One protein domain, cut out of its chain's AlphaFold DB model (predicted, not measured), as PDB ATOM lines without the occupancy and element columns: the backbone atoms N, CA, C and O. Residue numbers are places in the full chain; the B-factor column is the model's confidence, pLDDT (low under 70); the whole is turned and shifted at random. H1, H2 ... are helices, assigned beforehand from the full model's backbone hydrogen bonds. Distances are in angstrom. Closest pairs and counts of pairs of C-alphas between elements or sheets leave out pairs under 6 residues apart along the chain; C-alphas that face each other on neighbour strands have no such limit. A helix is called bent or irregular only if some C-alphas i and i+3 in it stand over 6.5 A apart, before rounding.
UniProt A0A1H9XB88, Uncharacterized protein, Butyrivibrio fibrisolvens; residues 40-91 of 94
ATOM      1  N   ILE A  40     170.351 156.563 141.088       47.59
ATOM      2  CA  ILE A  40     170.909 157.250 139.917       47.59
ATOM      3  C   ILE A  40     169.753 157.593 138.966       47.59
ATOM      4  O   ILE A  40     169.261 156.747 138.218       47.59
ATOM      5  N   VAL A  41     169.302 158.846 138.968       45.75
ATOM      6  CA  VAL A  41     168.351 159.340 137.964       45.75
ATOM      7  C   VAL A  41     169.144 159.920 136.794       45.75
ATOM      8  O   VAL A  41     169.386 161.124 136.729       45.75
ATOM      9  N   VAL A  42     169.557 159.070 135.847       53.25
ATOM     10  CA  VAL A  42     170.207 159.538 134.612       53.25
ATOM     11  C   VAL A  42     169.171 160.259 133.746       53.25
ATOM     12  O   VAL A  42     168.306 159.639 133.120       53.25
ATOM     13  N   ARG A  43     169.238 161.594 133.699       51.91
ATOM     14  CA  ARG A  43     168.444 162.409 132.768       51.91
ATOM     15  C   ARG A  43     169.114 162.416 131.396       51.91
ATOM     16  O   ARG A  43     169.846 163.338 131.055       51.91
ATOM     17  N   LEU A  44     168.849 161.378 130.608       55.44
ATOM     18  CA  LEU A  44     169.194 161.369 129.188       55.44
ATOM     19  C   LEU A  44     168.329 162.411 128.446       55.44
ATOM     20  O   LEU A  44     167.129 162.506 128.733       55.44
ATOM     21  N   PRO A  45     168.885 163.182 127.493       54.59
ATOM     22  CA  PRO A  45     168.089 164.071 126.650       54.59
ATOM     23  C   PRO A  45     166.984 163.283 125.927       54.59
ATOM     24  O   PRO A  45     167.140 162.094 125.630       54.59
ATOM     25  N   LYS A  46     165.836 163.932 125.675       48.53
ATOM     26  CA  LYS A  46     164.690 163.301 124.995       48.53
ATOM     27  C   LYS A  46     165.156 162.670 123.671       48.53
ATOM     28  O   LYS A  46     165.761 163.352 122.855       48.53
ATOM     29  N   GLY A  47     164.897 161.371 123.496       54.75
ATOM     30  CA  GLY A  47     165.320 160.569 122.335       54.75
ATOM     31  C   GLY A  47     166.611 159.756 122.526       54.75
ATOM     32  O   GLY A  47     166.822 158.769 121.826       54.75
ATOM     33  N   SER A  48     167.459 160.081 123.508       59.59
ATOM     34  CA  SER A  48     168.667 159.279 123.782       59.59
ATOM     35  C   SER A  48     168.367 157.995 124.552       59.59
ATOM     36  O   SER A  48     169.115 157.029 124.444       59.59
ATOM     37  N   ARG A  49     167.251 157.945 125.290       65.75
ATOM     38  CA  ARG A  49     166.840 156.746 126.033       65.75
ATOM     39  C   ARG A  49     166.552 155.559 125.111       65.75
ATOM     40  O   ARG A  49     166.998 154.462 125.412       65.75
ATOM     41  N   GLU A  50     165.881 155.782 123.984       69.50
ATOM     42  CA  GLU A  50     165.594 154.724 123.000       69.50
ATOM     43  C   GLU A  50     166.868 154.198 122.332       69.50
ATOM     44  O   GLU A  50     167.014 152.993 122.157       69.50
ATOM     45  N   LYS A  51     167.830 155.081 122.031       71.19
ATOM     46  CA  LYS A  51     169.129 154.679 121.467       71.19
ATOM     47  C   LYS A  51     169.933 153.816 122.437       71.19
ATOM     48  O   LYS A  51     170.510 152.815 122.025       71.19
ATOM     49  N   VAL A  52     169.953 154.188 123.717       72.19
ATOM     50  CA  VAL A  52     170.641 153.414 124.759       72.19
ATOM     51  C   VAL A  52     169.943 152.070 124.985       72.19
ATOM     52  O   VAL A  52     170.623 151.055 125.081       72.19
ATOM     53  N   ASP A  53     168.607 152.031 125.006       76.94
ATOM     54  CA  ASP A  53     167.853 150.775 125.155       76.94
ATOM     55  C   ASP A  53     168.118 149.818 123.981       76.94
ATOM     56  O   ASP A  53     168.399 148.639 124.190       76.94
ATOM     57  N   ALA A  54     168.116 150.336 122.748       78.38
ATOM     58  CA  ALA A  54     168.438 149.565 121.550       78.38
ATOM     59  C   ALA A  54     169.882 149.039 121.568       78.38
ATOM     60  O   ALA A  54     170.113 147.870 121.263       78.38
ATOM     61  N   TYR A  55     170.843 149.872 121.978       81.31
ATOM     62  CA  TYR A  55     172.245 149.478 122.109       81.31
ATOM     63  C   TYR A  55     172.438 148.368 123.149       81.31
ATOM     64  O   TYR A  55     173.108 147.373 122.877       81.31
ATOM     65  N   VAL A  56     171.802 148.497 124.318       81.06
ATOM     66  CA  VAL A  56     171.856 147.488 125.384       81.06
ATOM     67  C   VAL A  56     171.241 146.171 124.927       81.06
ATOM     68  O   VAL A  56     171.817 145.119 125.182       81.06
ATOM     69  N   ARG A  57     170.106 146.208 124.221       81.81
ATOM     70  CA  ARG A  57     169.488 144.995 123.667       81.81
ATOM     71  C   ARG A  57     170.377 144.327 122.630       81.81
ATOM     72  O   ARG A  57     170.561 143.123 122.716       81.81
ATOM     73  N   ALA A  58     170.948 145.090 121.698       84.44
ATOM     74  CA  ALA A  58     171.851 144.547 120.686       84.44
ATOM     75  C   ALA A  58     173.061 143.857 121.333       84.44
ATOM     76  O   ALA A  58     173.328 142.695 121.046       84.44
ATOM     77  N   LYS A  59     173.715 144.526 122.291       82.00
ATOM     78  CA  LYS A  59     174.877 143.971 122.999       82.00
ATOM     79  C   LYS A  59     174.536 142.763 123.867       82.00
ATOM     80  O   LYS A  59     175.305 141.810 123.892       82.00
ATOM     81  N   ALA A  60     173.385 142.771 124.536       84.56
ATOM     82  CA  ALA A  60     172.904 141.624 125.304       84.56
ATOM     83  C   ALA A  60     172.497 140.435 124.417       84.56
ATOM     84  O   ALA A  60     172.549 139.296 124.865       84.56
ATOM     85  N   SER A  61     172.067 140.682 123.176       83.94
ATOM     86  CA  SER A  61     171.793 139.624 122.199       83.94
ATOM     87  C   SER A  61     173.068 139.031 121.600       83.94
ATOM     88  O   SER A  61     173.076 137.845 121.288       83.94
ATOM     89  N   GLU A  62     174.130 139.827 121.448       87.12
ATOM     90  CA  GLU A  62     175.456 139.337 121.049       87.12
ATOM     91  C   GLU A  62     176.119 138.525 122.170       87.12
ATOM     92  O   GLU A  62     176.687 137.469 121.905       87.12
ATOM     93  N   ASP A  63     176.028 139.005 123.415       82.50
ATOM     94  CA  ASP A  63     176.606 138.346 124.584       82.50
ATOM     95  C   ASP A  63     175.636 138.383 125.787       82.50
ATOM     96  O   ASP A  63     175.601 139.357 126.552       82.50
ATOM     97  N   PRO A  64     174.823 137.324 125.971       79.06
ATOM     98  CA  PRO A  64     173.806 137.263 127.021       79.06
ATOM     99  C   PRO A  64     174.375 136.994 128.420       79.06
ATOM    100  O   PRO A  64     173.610 136.955 129.385       79.06
ATOM    101  N   HIS A  65     175.692 136.811 128.548       79.06
ATOM    102  CA  HIS A  65     176.384 136.623 129.825       79.06
ATOM    103  C   HIS A  65     177.179 137.863 130.251       79.06
ATOM    104  O   HIS A  65     177.745 137.896 131.346       79.06
ATOM    105  N   ASN A  66     177.188 138.909 129.426       84.44
ATOM    106  CA  ASN A  66     177.906 140.136 129.701       84.44
ATOM    107  C   ASN A  66     177.190 140.973 130.766       84.44
ATOM    108  O   ASN A  66     176.295 141.765 130.460       84.44
ATOM    109  N   SER A  67     177.640 140.858 132.015       80.75
ATOM    110  CA  SER A  67     177.113 141.587 133.180       80.75
ATOM    111  C   SER A  67     177.100 143.116 133.028       80.75
ATOM    112  O   SER A  67     176.416 143.808 133.780       80.75
ATOM    113  N   LYS A  68     177.798 143.665 132.023       81.69
ATOM    114  CA  LYS A  68     177.717 145.084 131.654       81.69
ATOM    115  C   LYS A  68     176.388 145.459 131.003       81.69
ATOM    116  O   LYS A  68     175.967 146.602 131.103       81.69
ATOM    117  N   PHE A  69     175.734 144.534 130.306       81.75
ATOM    118  CA  PHE A  69     174.509 144.796 129.539       81.75
ATOM    119  C   PHE A  69     173.317 143.976 130.027       81.75
ATOM    120  O   PHE A  69     172.173 144.383 129.815       81.75
ATOM    121  N   VAL A  70     173.567 142.855 130.705       83.19
ATOM    122  CA  VAL A  70     172.541 142.000 131.298       83.19
ATOM    123  C   VAL A  70     172.585 142.014 132.824       83.19
ATOM    124  O   VAL A  70     173.628 142.152 133.449       83.19
ATOM    125  N   THR A  71     171.411 141.864 133.427       81.44
ATOM    126  CA  THR A  71     171.249 141.596 134.867       81.44
ATOM    127  C   THR A  71     171.681 140.171 135.223       81.44
ATOM    128  O   THR A  71     171.752 139.324 134.337       81.44
ATOM    129  N   ASP A  72     171.824 139.851 136.516       76.44
ATOM    130  CA  ASP A  72     172.098 138.486 137.020       76.44
ATOM    131  C   ASP A  72     171.086 137.425 136.547       76.44
ATOM    132  O   ASP A  72     171.331 136.225 136.612       76.44
ATOM    133  N   LYS A  73     169.924 137.867 136.051       80.12
ATOM    134  CA  LYS A  73     168.875 137.020 135.466       80.12
ATOM    135  C   LYS A  73     169.000 136.859 133.941       80.12
ATOM    136  O   LYS A  73     168.048 136.398 133.316       80.12
ATOM    137  N   GLY A  74     170.099 137.310 133.330       77.12
ATOM    138  CA  GLY A  74     170.356 137.235 131.884       77.12
ATOM    139  C   GLY A  74     169.495 138.173 131.031       77.12
ATOM    140  O   GLY A  74     169.344 137.963 129.833       77.12
ATOM    141  N   ARG A  75     168.865 139.191 131.637       84.50
ATOM    142  CA  ARG A  75     167.976 140.126 130.918       84.50
ATOM    143  C   ARG A  75     168.683 141.437 130.587       84.50
ATOM    144  O   ARG A  75     169.276 141.994 131.516       84.50
ATOM    145  N   PRO A  76     168.552 141.971 129.355       84.88
ATOM    146  CA  PRO A  76     169.107 143.272 128.990       84.88
ATOM    147  C   PRO A  76     168.591 144.371 129.916       84.88
ATOM    148  O   PRO A  76     167.387 144.466 130.161       84.88
ATOM    149  N   SER A  77     169.491 145.206 130.434       82.56
ATOM    150  CA  SER A  77     169.129 146.291 131.341       82.56
ATOM    151  C   SER A  77     170.042 147.497 131.192       82.56
ATOM    152  O   SER A  77     171.246 147.434 131.424       82.56
ATOM    153  N   VAL A  78     169.434 148.641 130.880       80.94
ATOM    154  CA  VAL A  78     170.128 149.934 130.812       80.94
ATOM    155  C   VAL A  78     170.747 150.307 132.161       80.94
ATOM    156  O   VAL A  78     171.811 150.917 132.205       80.94
ATOM    157  N   ASN A  79     170.138 149.881 133.270       78.00
ATOM    158  CA  ASN A  79     170.701 150.107 134.599       78.00
ATOM    159  C   ASN A  79     171.986 149.300 134.835       78.00
ATOM    160  O   ASN A  79     172.846 149.787 135.561       78.00
ATOM    161  N   ALA A  80     172.131 148.113 134.233       78.69
ATOM    162  CA  ALA A  80     173.375 147.340 134.311       78.69
ATOM    163  C   ALA A  80     174.515 148.082 133.597       78.69
ATOM    164  O   ALA A  80     175.593 148.245 134.164       78.69
ATOM    165  N   LEU A  81     174.227 148.655 132.423       81.88
ATOM    166  CA  LEU A  81     175.184 149.478 131.680       81.88
ATOM    167  C   LEU A  81     175.592 150.725 132.462       81.88
ATOM    168  O   LEU A  81     176.776 151.025 132.576       81.88
ATOM    169  N   ILE A  82     174.618 151.436 133.026       75.00
ATOM    170  CA  ILE A  82     174.872 152.643 133.817       75.00
ATOM    171  C   ILE A  82     175.716 152.315 135.055       75.00
ATOM    172  O   ILE A  82     176.679 153.028 135.322       75.00
ATOM    173  N   ARG A  83     175.396 151.234 135.783       73.12
ATOM    174  CA  ARG A  83     176.204 150.769 136.922       73.12
ATOM    175  C   ARG A  83     177.628 150.451 136.497       73.12
ATOM    176  O   ARG A  83     178.561 150.952 137.107       73.12
ATOM    177  N   ASN A  84     177.794 149.713 135.401       74.50
ATOM    178  CA  ASN A  84     179.120 149.355 134.920       74.50
ATOM    179  C   ASN A  84     179.961 150.579 134.526       74.50
ATOM    180  O   ASN A  84     181.150 150.616 134.838       74.50
ATOM    181  N   LEU A  85     179.348 151.573 133.877       71.31
ATOM    182  CA  LEU A  85     180.006 152.828 133.511       71.31
ATOM    183  C   LEU A  85     180.425 153.623 134.759       71.31
ATOM    184  O   LEU A  85     181.522 154.169 134.820       71.31
ATOM    185  N   LEU A  86     179.563 153.657 135.777       66.50
ATOM    186  CA  LEU A  86     179.836 154.333 137.046       66.50
ATOM    187  C   LEU A  86     180.974 153.663 137.822       66.50
ATOM    188  O   LEU A  86     181.885 154.348 138.285       66.50
ATOM    189  N   GLU A  87     180.950 152.335 137.896       66.50
ATOM    190  CA  GLU A  87     181.946 151.535 138.608       66.50
ATOM    191  C   GLU A  87     183.309 151.546 137.903       66.50
ATOM    192  O   GLU A  87     184.331 151.706 138.564       66.50
ATOM    193  N   ASN A  88     183.342 151.407 136.571       64.69
ATOM    194  CA  ASN A  88     184.596 151.230 135.826       64.69
ATOM    195  C   ASN A  88     185.179 152.525 135.257       64.69
ATOM    196  O   ASN A  88     186.397 152.664 135.245       64.69
ATOM    197  N   GLU A  89     184.357 153.463 134.775       60.16
ATOM    198  CA  GLU A  89     184.880 154.711 134.192       60.16
ATOM    199  C   GLU A  89     184.986 155.840 135.216       60.16
ATOM    200  O   GLU A  89     185.876 156.680 135.107       60.16
ATOM    201  N   MET A  90     184.105 155.866 136.224       57.34
ATOM    202  CA  MET A  90     184.102 156.930 137.238       57.34
ATOM    203  C   MET A  90     184.652 156.488 138.598       57.34
ATOM    204  O   MET A  90     184.830 157.331 139.476       57.34
ATOM    205  N   GLY A  91     184.949 155.194 138.783       56.00
ATOM    206  CA  GLY A  91     185.435 154.648 140.058       56.00
ATOM    207  C   GLY A  91     184.434 154.817 141.207       56.00
ATOM    208  O   GLY A  91     184.822 154.820 142.376       56.00
TER     209      GLY A  91
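What this domain is: This is residues 40 to 91 of the 94 residues of an uncharacterized protein of Butyrivibrio fibrisolvens (UniProt A0A1H9XB88). Two helices make a T: the longer one, H1, is the bar, and H2 is the stem, which begins over the middle of H1 at Val 78 and runs away from it. On one side of the stem the loop of residues 63 to 77 folds back from the end of H1 to the start of H2; on the other side lie the first residues, 40 to 44. The printed part has 52 residues with two named helices, H1 then H2, and no named strand, and its class is all helix. It is compact, with a radius of gyration of the C-alphas of 10.9 A, and spans 28 by 26 by 16 A.

How they stand to each other: After residues 40 to 47 comes H1, residues 48 to 62. A long link of 15 residues, 63 to 77, joins it to H2, residues 78 to 89. H1 and H2 touch, and their closest C-alphas are those of Asp 53 and Val 78, 6.2 A apart. H1 touches H2 with residues 52 to 56 alone, and H2 touches H1 with residues 78 to 81 alone. Their lines are about perpendicular, at 87 degrees, and their centres are 13.7 A apart. In H1 and H2 every O i to N i+4 pair is within hydrogen-bond range.

Where its parts are: H1 begins at C-alpha 48, at (168.667, 159.279, 123.782), and ends at C-alpha 62, at (175.456, 139.337, 121.049), 21.2 A away. H2 runs from C-alpha 78 at (170.128, 149.934, 130.812) to C-alpha 89 at (184.880, 154.711, 134.192), a length of 15.9 A. Neither helix is bent.

The domain as a whole: The two C-alphas farthest apart are those of Lys 46 and His 65, at 29.5 A. The printed part has no cut. The mean pLDDT of the printed part is 72.6, and the model's confidence is low, under 70, in residues 40 to 50 and 86 to 91.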